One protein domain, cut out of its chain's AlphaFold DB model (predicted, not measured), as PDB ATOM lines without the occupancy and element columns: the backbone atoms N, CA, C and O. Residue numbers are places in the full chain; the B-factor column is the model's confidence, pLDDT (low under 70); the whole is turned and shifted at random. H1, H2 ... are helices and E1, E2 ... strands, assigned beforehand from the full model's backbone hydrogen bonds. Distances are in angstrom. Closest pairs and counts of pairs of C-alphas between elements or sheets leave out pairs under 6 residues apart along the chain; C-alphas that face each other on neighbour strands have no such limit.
ATOM      1  N   VAL A   4      49.833-104.202  19.787       88.56
ATOM      2  CA  VAL A   4      49.278-103.462  18.643       88.56
ATOM      3  C   VAL A   4      49.318-104.340  17.390       88.56
ATOM      4  O   VAL A   4      50.352-104.918  17.054       88.56
ATOM      5  N   LEU A   5      48.180-104.458  16.711       90.81
ATOM      6  CA  LEU A   5      48.019-105.090  15.405       90.81
ATOM      7  C   LEU A   5      47.681-103.999  14.389       90.81
ATOM      8  O   LEU A   5      46.845-103.142  14.657       90.81
ATOM      9  N   ILE A   6      48.346-104.012  13.236       90.62
ATOM     10  CA  ILE A   6      48.158-103.012  12.181       90.62
ATOM     11  C   ILE A   6      47.630-103.732  10.949       90.62
ATOM     12  O   ILE A   6      48.358-104.506  10.330       90.62
ATOM     13  N   GLU A   7      46.381-103.460  10.592       92.62
ATOM     14  CA  GLU A   7      45.742-104.017   9.394       92.62
ATOM     15  C   GLU A   7      45.826-103.052   8.204       92.62
ATOM     16  O   GLU A   7      45.757-103.460   7.047       92.62
ATOM     17  N   CYS A   8      46.068-101.767   8.473       90.25
ATOM     18  CA  CYS A   8      46.197-100.710   7.473       90.25
ATOM     19  C   CYS A   8      47.658-100.376   7.111       90.25
ATOM     20  O   CYS A   8      47.975 -99.219   6.831       90.25
ATOM     21  N   ASP A   9      48.569-101.354   7.125       89.81
ATOM     22  CA  ASP A   9      50.014-101.114   6.921       89.81
ATOM     23  C   ASP A   9      50.300-100.441   5.562       89.81
ATOM     24  O   ASP A   9      51.114 -99.529   5.447       89.81
ATOM     25  N   THR A  10      49.506-100.780   4.543       89.50
ATOM     26  CA  THR A  10      49.560-100.150   3.215       89.50
ATOM     27  C   THR A  10      49.274 -98.642   3.246       89.50
ATOM     28  O   THR A  10      49.828 -97.889   2.440       89.50
ATOM     29  N   PHE A  11      48.432 -98.165   4.171       88.44
ATOM     30  CA  PHE A  11      48.182 -96.736   4.363       88.44
ATOM     31  C   PHE A  11      49.359 -96.039   5.042       88.44
ATOM     32  O   PHE A  11      49.674 -94.910   4.663       88.44
ATOM     33  N   ILE A  12      50.024 -96.706   5.990       90.44
ATOM     34  CA  ILE A  12      51.234 -96.195   6.650       90.44
ATOM     35  C   ILE A  12      52.316 -95.946   5.600       90.44
ATOM     36  O   ILE A  12      52.822 -94.826   5.501       90.44
ATOM     37  N   ASP A  13      52.573 -96.933   4.739       90.12
ATOM     38  CA  ASP A  13      53.562 -96.830   3.664       90.12
ATOM     39  C   ASP A  13      53.212 -95.719   2.668       90.12
ATOM     40  O   ASP A  13      54.028 -94.841   2.372       90.12
ATOM     41  N   LYS A  14      51.961 -95.693   2.185       91.44
ATOM     42  CA  LYS A  14      51.489 -94.687   1.219       91.44
ATOM     43  C   LYS A  14      51.606 -93.261   1.759       91.44
ATOM     44  O   LYS A  14      51.847 -92.325   0.995       91.44
ATOM     45  N   ARG A  15      51.388 -93.079   3.061       88.31
ATOM     46  CA  ARG A  15      51.441 -91.775   3.734       88.31
ATOM     47  C   ARG A  15      52.817 -91.478   4.342       88.31
ATOM     48  O   ARG A  15      52.989 -90.380   4.861       88.31
ATOM     49  N   LYS A  16      53.785 -92.398   4.219       92.12
ATOM     50  CA  LYS A  16      55.138 -92.312   4.798       92.12
ATOM     51  C   LYS A  16      55.117 -92.017   6.302       92.12
ATOM     52  O   LYS A  16      55.898 -91.203   6.792       92.12
ATOM     53  N   LEU A  17      54.182 -92.637   7.018       94.25
ATOM     54  CA  LEU A  17      54.054 -92.482   8.464       94.25
ATOM     55  C   LEU A  17      55.043 -93.398   9.187       94.25
ATOM     56  O   LEU A  17      55.399 -94.465   8.689       94.25
ATOM     57  N   ASN A  18      55.486 -92.989  10.375       94.38
ATOM     58  CA  ASN A  18      56.379 -93.806  11.182       94.38
ATOM     59  C   ASN A  18      55.572 -94.839  11.979       94.38
ATOM     60  O   ASN A  18      54.865 -94.507  12.931       94.38
ATOM     61  N   LYS A  19      55.710 -96.107  11.592       94.00
ATOM     62  CA  LYS A  19      55.038 -97.237  12.236       94.00
ATOM     63  C   LYS A  19      55.379 -97.366  13.722       94.00
ATOM     64  O   LYS A  19      54.497 -97.673  14.518       94.00
ATOM     65  N   GLU A  20      56.628 -97.118  14.111       94.38
ATOM     66  CA  GLU A  20      57.044 -97.208  15.514       94.38
ATOM     67  C   GLU A  20      56.403 -96.121  16.373       94.38
ATOM     68  O   GLU A  20      56.025 -96.389  17.511       94.38
ATOM     69  N   ASP A  21      56.265 -94.907  15.839       95.38
ATOM     70  CA  ASP A  21      55.630 -93.800  16.557       95.38
ATOM     71  C   ASP A  21      54.135 -94.070  16.764       95.38
ATOM     72  O   ASP A  21      53.627 -93.896  17.871       95.38
ATOM     73  N   ILE A  22      53.456 -94.604  15.742       95.19
ATOM     74  CA  ILE A  22      52.062 -95.056  15.842       95.19
ATOM     75  C   ILE A  22      51.915 -96.131  16.926       95.19
ATOM     76  O   ILE A  22      51.028 -96.030  17.773       95.19
ATOM     77  N   ILE A  23      52.784 -97.149  16.933       94.62
ATOM     78  CA  ILE A  23      52.744 -98.216  17.944       94.62
ATOM     79  C   ILE A  23      52.946 -97.631  19.345       94.62
ATOM     80  O   ILE A  23      52.130 -97.895  20.226       94.62
ATOM     81  N   LYS A  24      53.969 -96.790  19.544       94.44
ATOM     82  CA  LYS A  24      54.241 -96.139  20.837       94.44
ATOM     83  C   LYS A  24      53.044 -95.325  21.320       94.44
ATOM     84  O   LYS A  24      52.682 -95.409  22.491       94.44
ATOM     85  N   GLN A  25      52.404 -94.563  20.433       95.06
ATOM     86  CA  GLN A  25      51.200 -93.820  20.784       95.06
ATOM     87  C   GLN A  25      50.081 -94.773  21.225       95.06
ATOM     88  O   GLN A  25      49.547 -94.620  22.324       95.06
ATOM     89  N   LEU A  26      49.756 -95.787  20.420       93.12
ATOM     90  CA  LEU A  26      48.676 -96.732  20.720       93.12
ATOM     91  C   LEU A  26      48.931 -97.545  22.002       93.12
ATOM     92  O   LEU A  26      47.992 -97.867  22.722       93.12
ATOM     93  N   GLU A  27      50.183 -97.830  22.349       91.44
ATOM     94  CA  GLU A  27      50.529 -98.508  23.606       91.44
ATOM     95  C   GLU A  27      50.321 -97.640  24.859       91.44
ATOM     96  O   GLU A  27      50.201 -98.184  25.961       91.44
ATOM     97  N   THR A  28      50.286 -96.309  24.712       90.00
ATOM     98  CA  THR A  28      50.203 -95.355  25.836       90.00
ATOM     99  C   THR A  28      48.799 -94.823  26.100       90.00
ATOM    100  O   THR A  28      48.502 -94.399  27.219       90.00
ATOM    101  N   ILE A  29      47.919 -94.852  25.100       87.31
ATOM    102  CA  ILE A  29      46.542 -94.386  25.255       87.31
ATOM    103  C   ILE A  29      45.693 -95.367  26.066       87.31
ATOM    104  O   ILE A  29      45.868 -96.586  26.028       87.31
ATOM    105  N   LYS A  30      44.712 -94.818  26.784       85.31
ATOM    106  CA  LYS A  30      43.636 -95.599  27.394       85.31
ATOM    107  C   LYS A  30      42.469 -95.643  26.416       85.31
ATOM    108  O   LYS A  30      41.808 -94.629  26.225       85.31
ATOM    109  N   ILE A  31      42.236 -96.805  25.818       84.31
ATOM    110  CA  ILE A  31      41.020 -97.099  25.056       84.31
ATOM    111  C   ILE A  31      40.109 -97.906  25.984       84.31
ATOM    112  O   ILE A  31      40.584 -98.808  26.683       84.31
ATOM    113  N   GLU A  32      38.830 -97.545  26.057       84.19
ATOM    114  CA  GLU A  32      37.865 -98.316  26.839       84.19
ATOM    115  C   GLU A  32      37.655 -99.709  26.226       84.19
ATOM    116  O   GLU A  32      37.938 -99.963  25.054       84.19
ATOM    117  N   LYS A  33      37.195-100.650  27.048       81.94
ATOM    118  CA  LYS A  33      37.009-102.036  26.613       81.94
ATOM    119  C   LYS A  33      35.917-102.130  25.555       81.94
ATOM    120  O   LYS A  33      34.883-101.486  25.703       81.94
ATOM    121  N   ASP A  34      36.151-102.975  24.553       80.06
ATOM    122  CA  ASP A  34      35.191-103.266  23.480       80.06
ATOM    123  C   ASP A  34      34.687-102.006  22.744       80.06
ATOM    124  O   ASP A  34      33.552-101.972  22.268       80.06
ATOM    125  N   GLN A  35      35.520-100.959  22.678       86.25
ATOM    126  CA  GLN A  35      35.206 -99.717  21.980       86.25
ATOM    127  C   GLN A  35      36.088 -99.493  20.756       86.25
ATOM    128  O   GLN A  35      37.307 -99.703  20.775       86.25
ATOM    129  N   ASP A  36      35.435 -98.975  19.724       93.00
ATOM    130  CA  ASP A  36      36.081 -98.324  18.599       93.00
ATOM    131  C   ASP A  36      36.632 -96.971  19.052       93.00
ATOM    132  O   ASP A  36      36.063 -96.294  19.915       93.00
ATOM    133  N   PHE A  37      37.734 -96.545  18.450       93.38
ATOM    134  CA  PHE A  37      38.343 -95.257  18.738       93.38
ATOM    135  C   PHE A  37      38.752 -94.528  17.464       93.38
ATOM    136  O   PHE A  37      39.128 -95.118  16.449       93.38
ATOM    137  N   ILE A  38      38.725 -93.202  17.568       95.69
ATOM    138  CA  ILE A  38      39.302 -92.278  16.601       95.69
ATOM    139  C   ILE A  38      40.108 -91.265  17.403       95.69
ATOM    140  O   ILE A  38      39.561 -90.565  18.254       95.69
ATOM    141  N   ILE A  39      41.407 -91.194  17.146       95.25
ATOM    142  CA  ILE A  39      42.319 -90.290  17.853       95.25
ATOM    143  C   ILE A  39      43.210 -89.557  16.859       95.25
ATOM    144  O   ILE A  39      43.553 -90.099  15.811       95.25
ATOM    145  N   ALA A  40      43.632 -88.342  17.197       95.69
ATOM    146  CA  ALA A  40      44.651 -87.642  16.424       95.69
ATOM    147  C   ALA A  40      46.011 -88.343  16.564       95.69
ATOM    148  O   ALA A  40      46.370 -88.798  17.651       95.69
ATOM    149  N   TYR A  41      46.776 -88.413  15.478       96.00
ATOM    150  CA  TYR A  41      48.161 -88.869  15.497       96.00
ATOM    151  C   TYR A  41      49.060 -87.797  16.130       96.00
ATOM    152  O   TYR A  41      48.993 -86.624  15.763       96.00
ATOM    153  N   ASP A  42      49.900 -88.188  17.088       95.06
ATOM    154  CA  ASP A  42      50.650 -87.258  17.937       95.06
ATOM    155  C   ASP A  42      51.716 -86.451  17.173       95.06
ATOM    156  O   ASP A  42      51.993 -85.306  17.532       95.06
ATOM    157  N   LYS A  43      52.309 -87.021  16.114       95.25
ATOM    158  CA  LYS A  43      53.322 -86.332  15.292       95.25
ATOM    159  C   LYS A  43      52.727 -85.422  14.228       95.25
ATOM    160  O   LYS A  43      53.413 -84.515  13.763       95.25
ATOM    161  N   ASP A  44      51.495 -85.679  13.804       94.88
ATOM    162  CA  ASP A  44      50.815 -84.865  12.803       94.88
ATOM    163  C   ASP A  44      49.301 -84.981  12.981       94.88
ATOM    164  O   ASP A  44      48.675 -85.941  12.527       94.88
ATOM    165  N   PHE A  45      48.718 -83.957  13.606       90.94
ATOM    166  CA  PHE A  45      47.290 -83.878  13.923       90.94
ATOM    167  C   PHE A  45      46.381 -83.956  12.686       90.94
ATOM    168  O   PHE A  45      45.179 -84.178  12.819       90.94
ATOM    169  N   ARG A  46      46.928 -83.776  11.475       94.31
ATOM    170  CA  ARG A  46      46.183 -83.938  10.218       94.31
ATOM    171  C   ARG A  46      45.890 -85.400   9.909       94.31
ATOM    172  O   ARG A  46      45.151 -85.670   8.965       94.31
ATOM    173  N   PHE A  47      46.470 -86.337  10.651       95.69
ATOM    174  CA  PHE A  47      46.137 -87.747  10.573       95.69
ATOM    175  C   PHE A  47      45.356 -88.177  11.808       95.69
ATOM    176  O   PHE A  47      45.718 -87.843  12.933       95.69
ATOM    177  N   ALA A  48      44.309 -88.963  11.592       96.00
ATOM    178  CA  ALA A  48      43.585 -89.650  12.646       96.00
ATOM    179  C   ALA A  48      43.819 -91.158  12.532       96.00
ATOM    180  O   ALA A  48      43.721 -91.730  11.444       96.00
ATOM    181  N   LEU A  49      44.129 -91.785  13.661       96.25
ATOM    182  CA  LEU A  49      44.241 -93.228  13.814       96.25
ATOM    183  C   LEU A  49      42.867 -93.775  14.198       96.25
ATOM    184  O   LEU A  49      42.256 -93.294  15.155       96.25
ATOM    185  N   VAL A  50      42.396 -94.765  13.447       96.62
ATOM    186  CA  VAL A  50      41.101 -95.411  13.664       96.62
ATOM    187  C   VAL A  50      41.334 -96.879  13.949       96.62
ATOM    188  O   VAL A  50      42.063 -97.556  13.217       96.62
ATOM    189  N   GLY A  51      40.713 -97.374  15.006       95.06
ATOM    190  CA  GLY A  51      40.867 -98.759  15.395       95.06
ATOM    191  C   GLY A  51      39.852 -99.198  16.428       95.06
ATOM    192  O   GLY A  51      38.938 -98.460  16.778       95.06
ATOM    193  N   GLU A  52      40.060-100.406  16.927       93.31
ATOM    194  CA  GLU A  52      39.219-101.039  17.934       93.31
ATOM    195  C   GLU A  52      40.075-101.722  19.004       93.31
ATOM    196  O   GLU A  52      41.212-102.155  18.762       93.31
ATOM    197  N   MET A  53      39.528-101.823  20.212       89.88
ATOM    198  CA  MET A  53      40.054-102.731  21.223       89.88
ATOM    199  C   MET A  53      39.568-104.149  20.914       89.88
ATOM    200  O   MET A  53      38.374-104.376  20.729       89.88
ATOM    201  N   SER A  54      40.471-105.132  20.882       83.25
ATOM    202  CA  SER A  54      40.049-106.515  20.651       83.25
ATOM    203  C   SER A  54      39.133-107.007  21.770       83.25
ATOM    204  O   SER A  54      39.308-106.631  22.926       83.25
ATOM    205  N   LYS A  55      38.221-107.934  21.447       76.06
ATOM    206  CA  LYS A  55      37.237-108.512  22.393       76.06
ATOM    207  C   LYS A  55      37.839-109.061  23.692       76.06
ATOM    208  O   LYS A  55      37.183-109.139  24.725       76.06
ATOM    209  N   ASN A  56      39.106-109.472  23.648       76.38
ATOM    210  CA  ASN A  56      39.810-110.016  24.809       76.38
ATOM    211  C   ASN A  56      40.581-108.940  25.588       76.38
ATOM    212  O   ASN A  56      41.283-109.271  26.536       76.38
ATOM    213  N   ASN A  57      40.477-107.673  25.180       72.94
ATOM    214  CA  ASN A  57      41.111-106.497  25.769       72.94
ATOM    215  C   ASN A  57      42.633-106.612  25.947       72.94
ATOM    216  O   ASN A  57      43.220-105.959  26.807       72.94
ATOM    217  N   ASN A  58      43.278-107.410  25.096       84.12
ATOM    218  CA  ASN A  58      44.721-107.655  25.148       84.12
ATOM    219  C   ASN A  58      45.468-107.040  23.958       84.12
ATOM    220  O   ASN A  58      46.703-107.013  23.945       84.12
ATOM    221  N   SER A  59      44.739-106.577  22.943       89.31
ATOM    222  CA  SER A  59      45.331-105.995  21.748       89.31
ATOM    223  C   SER A  59      44.504-104.845  21.202       89.31
ATOM    224  O   SER A  59      43.284-104.844  21.318       89.31
ATOM    225  N   ILE A  60      45.195-103.905  20.574       92.69
ATOM    226  CA  ILE A  60      44.613-102.793  19.828       92.69
ATOM    227  C   ILE A  60      44.759-103.133  18.352       92.69
ATOM    228  O   ILE A  60      45.843-103.544  17.935       92.69
ATOM    229  N   ILE A  61      43.694-102.984  17.574       93.50
ATOM    230  CA  ILE A  61      43.704-103.226  16.132       93.50
ATOM    231  C   ILE A  61      43.550-101.879  15.439       93.50
ATOM    232  O   ILE A  61      42.505-101.247  15.532       93.50
ATOM    233  N   LEU A  62      44.605-101.422  14.766       95.31
ATOM    234  CA  LEU A  62      44.564-100.234  13.922       95.31
ATOM    235  C   LEU A  62      44.033-100.631  12.542       95.31
ATOM    236  O   LEU A  62      44.727-101.299  11.768       95.31
ATOM    237  N   THR A  63      42.805-100.217  12.251       95.75
ATOM    238  CA  THR A  63      42.053-100.621  11.058       95.75
ATOM    239  C   THR A  63      42.146 -99.590   9.940       95.75
ATOM    240  O   THR A  63      42.038 -99.949   8.767       95.75
ATOM    241  N   ASN A  64      42.364 -98.311  10.264       95.81
ATOM    242  CA  ASN A  64      42.450 -97.258   9.258       95.81
ATOM    243  C   ASN A  64      43.262 -96.037   9.725       95.81
ATOM    244  O   ASN A  64      43.459 -95.799  10.917       95.81
ATOM    245  N   ILE A  65      43.700 -95.228   8.756       95.50
ATOM    246  CA  ILE A  65      44.306 -93.912   8.977       95.50
ATOM    247  C   ILE A  65      43.648 -92.899   8.042       95.50
ATOM    248  O   ILE A  65      43.766 -92.982   6.816       95.50
ATOM    249  N   ILE A  66      42.993 -91.904   8.630       95.00
ATOM    250  CA  ILE A  66      42.314 -90.835   7.900       95.00
ATOM    251  C   ILE A  66      43.250 -89.633   7.826       95.00
ATOM    252  O   ILE A  66      43.849 -89.255   8.826       95.00
ATOM    253  N   LYS A  67      43.378 -89.021   6.646       94.81
ATOM    254  CA  LYS A  67      44.053 -87.729   6.483       94.81
ATOM    255  C   LYS A  67      42.983 -86.651   6.343       94.81
ATOM    256  O   LYS A  67      42.084 -86.829   5.530       94.81
ATOM    257  N   ALA A  68      43.101 -85.562   7.091       93.38
ATOM    258  CA  ALA A  68      42.246 -84.393   6.952       93.38
ATOM    259  C   ALA A  68      42.394 -83.767   5.554       93.38
ATOM    260  O   ALA A  68      43.515 -83.612   5.051       93.38
ATOM    261  N   ASP A  69      41.261 -83.406   4.952       92.62
ATOM    262  CA  ASP A  69      41.209 -82.752   3.640       92.62
ATOM    263  C   ASP A  69      41.469 -81.239   3.733       92.62
ATOM    264  O   ASP A  69      42.111 -80.673   2.850       92.62
ATOM    265  N   ASP A  70      41.027 -80.600   4.821       92.31
ATOM    266  CA  ASP A  70      41.284 -79.194   5.157       92.31
ATOM    267  C   ASP A  70      41.528 -79.063   6.673       92.31
ATOM    268  O   ASP A  70      41.058 -79.884   7.466       92.31
ATOM    269  N   PHE A  71      42.273 -78.037   7.076       88.12
ATOM    270  CA  PHE A  71      42.498 -77.676   8.473       88.12
ATOM    271  C   PHE A  71      42.496 -76.156   8.614       88.12
ATOM    272  O   PHE A  71      43.154 -75.452   7.849       88.12
ATOM    273  N   ARG A  72      41.799 -75.661   9.641       88.31
ATOM    274  CA  ARG A  72      41.795 -74.247  10.012       88.31
ATOM    275  C   ARG A  72      42.098 -74.108  11.489       88.31
ATOM    276  O   ARG A  72      41.443 -74.731  12.319       88.31
ATOM    277  N   GLU A  73      43.074 -73.268  11.791       89.69
ATOM    278  CA  GLU A  73      43.292 -72.774  13.141       89.69
ATOM    279  C   GLU A  73      42.271 -71.668  13.409       89.69
ATOM    280  O   GLU A  73      42.110 -70.759  12.594       89.69
ATOM    281  N   MET A  74      41.520 -71.804  14.496       92.12
ATOM    282  CA  MET A  74      40.452 -70.884  14.868       92.12
ATOM    283  C   MET A  74      40.499 -70.690  16.373       92.12
ATOM    284  O   MET A  74      40.455 -71.672  17.120       92.12
ATOM    285  N   ASP A  75      40.572 -69.441  16.817       94.62
ATOM    286  CA  ASP A  75      40.326 -69.139  18.221       94.62
ATOM    287  C   ASP A  75      38.812 -69.122  18.528       94.62
ATOM    288  O   ASP A  75      37.962 -69.324  17.655       94.62
ATOM    289  N   ASN A  76      38.444 -68.902  19.792       95.75
ATOM    290  CA  ASN A  76      37.032 -68.886  20.191       95.75
ATOM    291  C   ASN A  76      36.231 -67.754  19.522       95.75
ATOM    292  O   ASN A  76      35.022 -67.897  19.329       95.75
ATOM    293  N   SER A  77      36.881 -66.641  19.181       95.00
ATOM    294  CA  SER A  77      36.257 -65.512  18.490       95.00
ATOM    295  C   SER A  77      36.008 -65.861  17.024       95.00
ATOM    296  O   SER A  77      34.898 -65.659  16.528       95.00
ATOM    297  N   ASP A  78      37.001 -66.454  16.356       93.81
ATOM    298  CA  ASP A  78      36.887 -66.962  14.987       93.81
ATOM    299  C   ASP A  78      35.799 -68.033  14.885       93.81
ATOM    300  O   ASP A  78      34.990 -68.018  13.955       93.81
ATOM    301  N   LEU A  79      35.742 -68.948  15.860       93.25
ATOM    302  CA  LEU A  79      34.722 -69.993  15.932       93.25
ATOM    303  C   LEU A  79      33.323 -69.398  16.088       93.25
ATOM    304  O   LEU A  79      32.399 -69.803  15.378       93.25
ATOM    305  N   TYR A  80      33.168 -68.420  16.981       94.00
ATOM    306  CA  TYR A  80      31.901 -67.724  17.178       94.00
ATOM    307  C   TYR A  80      31.428 -67.029  15.893       94.00
ATOM    308  O   TYR A  80      30.284 -67.214  15.471       94.00
ATOM    309  N   GLU A  81      32.311 -66.280  15.228       94.19
ATOM    310  CA  GLU A  81      31.992 -65.595  13.972       94.19
ATOM    311  C   GLU A  81      31.717 -66.570  12.822       94.19
ATOM    312  O   GLU A  81      30.800 -66.343  12.030       94.19
ATOM    313  N   PHE A  82      32.458 -67.676  12.736       92.00
ATOM    314  CA  PHE A  82      32.222 -68.717  11.740       92.00
ATOM    315  C   PHE A  82      30.826 -69.319  11.878       92.00
ATOM    316  O   PHE A  82      30.099 -69.346  10.888       92.00
ATOM    317  N   ILE A  83      30.438 -69.742  13.089       93.06
ATOM    318  CA  ILE A  83      29.119 -70.334  13.364       93.06
ATOM    319  C   ILE A  83      28.007 -69.327  13.057       93.06
ATOM    320  O   ILE A  83      27.024 -69.672  12.405       93.06
ATOM    321  N   LYS A  84      28.176 -68.066  13.469       94.50
ATOM    322  CA  LYS A  84      27.196 -66.997  13.240       94.50
ATOM    323  C   LYS A  84      26.931 -66.729  11.755       94.50
ATOM    324  O   LYS A  84      25.803 -66.418  11.398       94.50
ATOM    325  N   ARG A  85      27.947 -66.845  10.891       92.50
ATOM    326  CA  ARG A  85      27.833 -66.626   9.434       92.50
ATOM    327  C   ARG A  85      27.212 -67.799   8.667       92.50
ATOM    328  O   ARG A  85      26.995 -67.661   7.468       92.50
ATOM    329  N   GLN A  86      26.973 -68.941   9.317       86.56
ATOM    330  CA  GLN A  86      26.278 -70.083   8.703       86.56
ATOM    331  C   GLN A  86      24.741 -69.949   8.749       86.56
ATOM    332  O   GLN A  86      24.058 -70.825   8.221       86.56
ATOM    333  N   GLY A  87      24.208 -68.902   9.399       64.38
ATOM    334  CA  GLY A  87      22.775 -68.596   9.510       64.38
ATOM    335  C   GLY A  87      22.324 -67.469   8.595       64.38
ATOM    336  O   GLY A  87      23.080 -66.479   8.464       64.38
TER     337      GLY A  87
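What this domain is: This is residues 4 to 87 of the 87 residues of an uncharacterized protein of Pseudoclostridium thermosuccinogenes (UniProt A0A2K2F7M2). What is the overall shape? A strongly twisted sheet of four strands has H2 slanting over one face and H1 packed along E4; past E4 the chain leads away as a thin tail to H3, with residues 75 to 81 sticking out. What builds it? The printed part has 84 residues with three named helices and four named strands, E1 H1 H2 E2 E3 E4 H3, of mixed class; the sheet, E1 E4 E3 E2, is mixed. How spread is it? It is loose, with a radius of gyration of the C-alphas of 15.8 A and spans of 47 by 29 by 20 A.

Where its parts are: Where are the strands? E4 is residues 59 to 67, 23.8 A; E3 is 47 to 53, 19.4 A; E2 is 36 to 40; E1 is 4 to 6, from C-alpha 4 at (49.278, -103.462, 18.643). Where are the helices? H2 is residues 19 to 28, 14.6 A; H1 is 9 to 15; H3 is 76 to 84, 12.2 A, ending at C-alpha 84 (27.196, -66.997, 13.240).

How they stand to each other: How do the strands pair? E2, E3 and E4 form a meander, each strand the antiparallel neighbour of the one before, in two hairpins: N 39 and O 49 are 3.0 A apart, N 50 and O 64 2.9 A. E1 is parallel to E4, with N 5 and O 60 2.8 A apart. E1, H1 H2, E2 make a split strand-helix-strand unit, E4 and E3 between its strands, with a left-handed crossover. Where are the helices? H2 is on one face, making two layers, at a height over the sheet of 9.1 A; its closest C-alphas to E4 are Leu 26 and Ile 60, 7.4 A. H1 is over E4 at 8.4 A, closest C-alphas Phe 11 and Ile 65, 6.7 A. H3 is not on the sheet. In H1, H2 and H3 every O i to N i+4 pair is within hydrogen-bond range.

The domain as a whole: How far does it reach? The two C-alphas farthest apart, of Asn 56 and Arg 85, are 47.6 A apart. Are there cuts or long links? The printed part has no cut and no long link. Where is confidence low? Residue 87, the chain's last, is the one printed residue under 70.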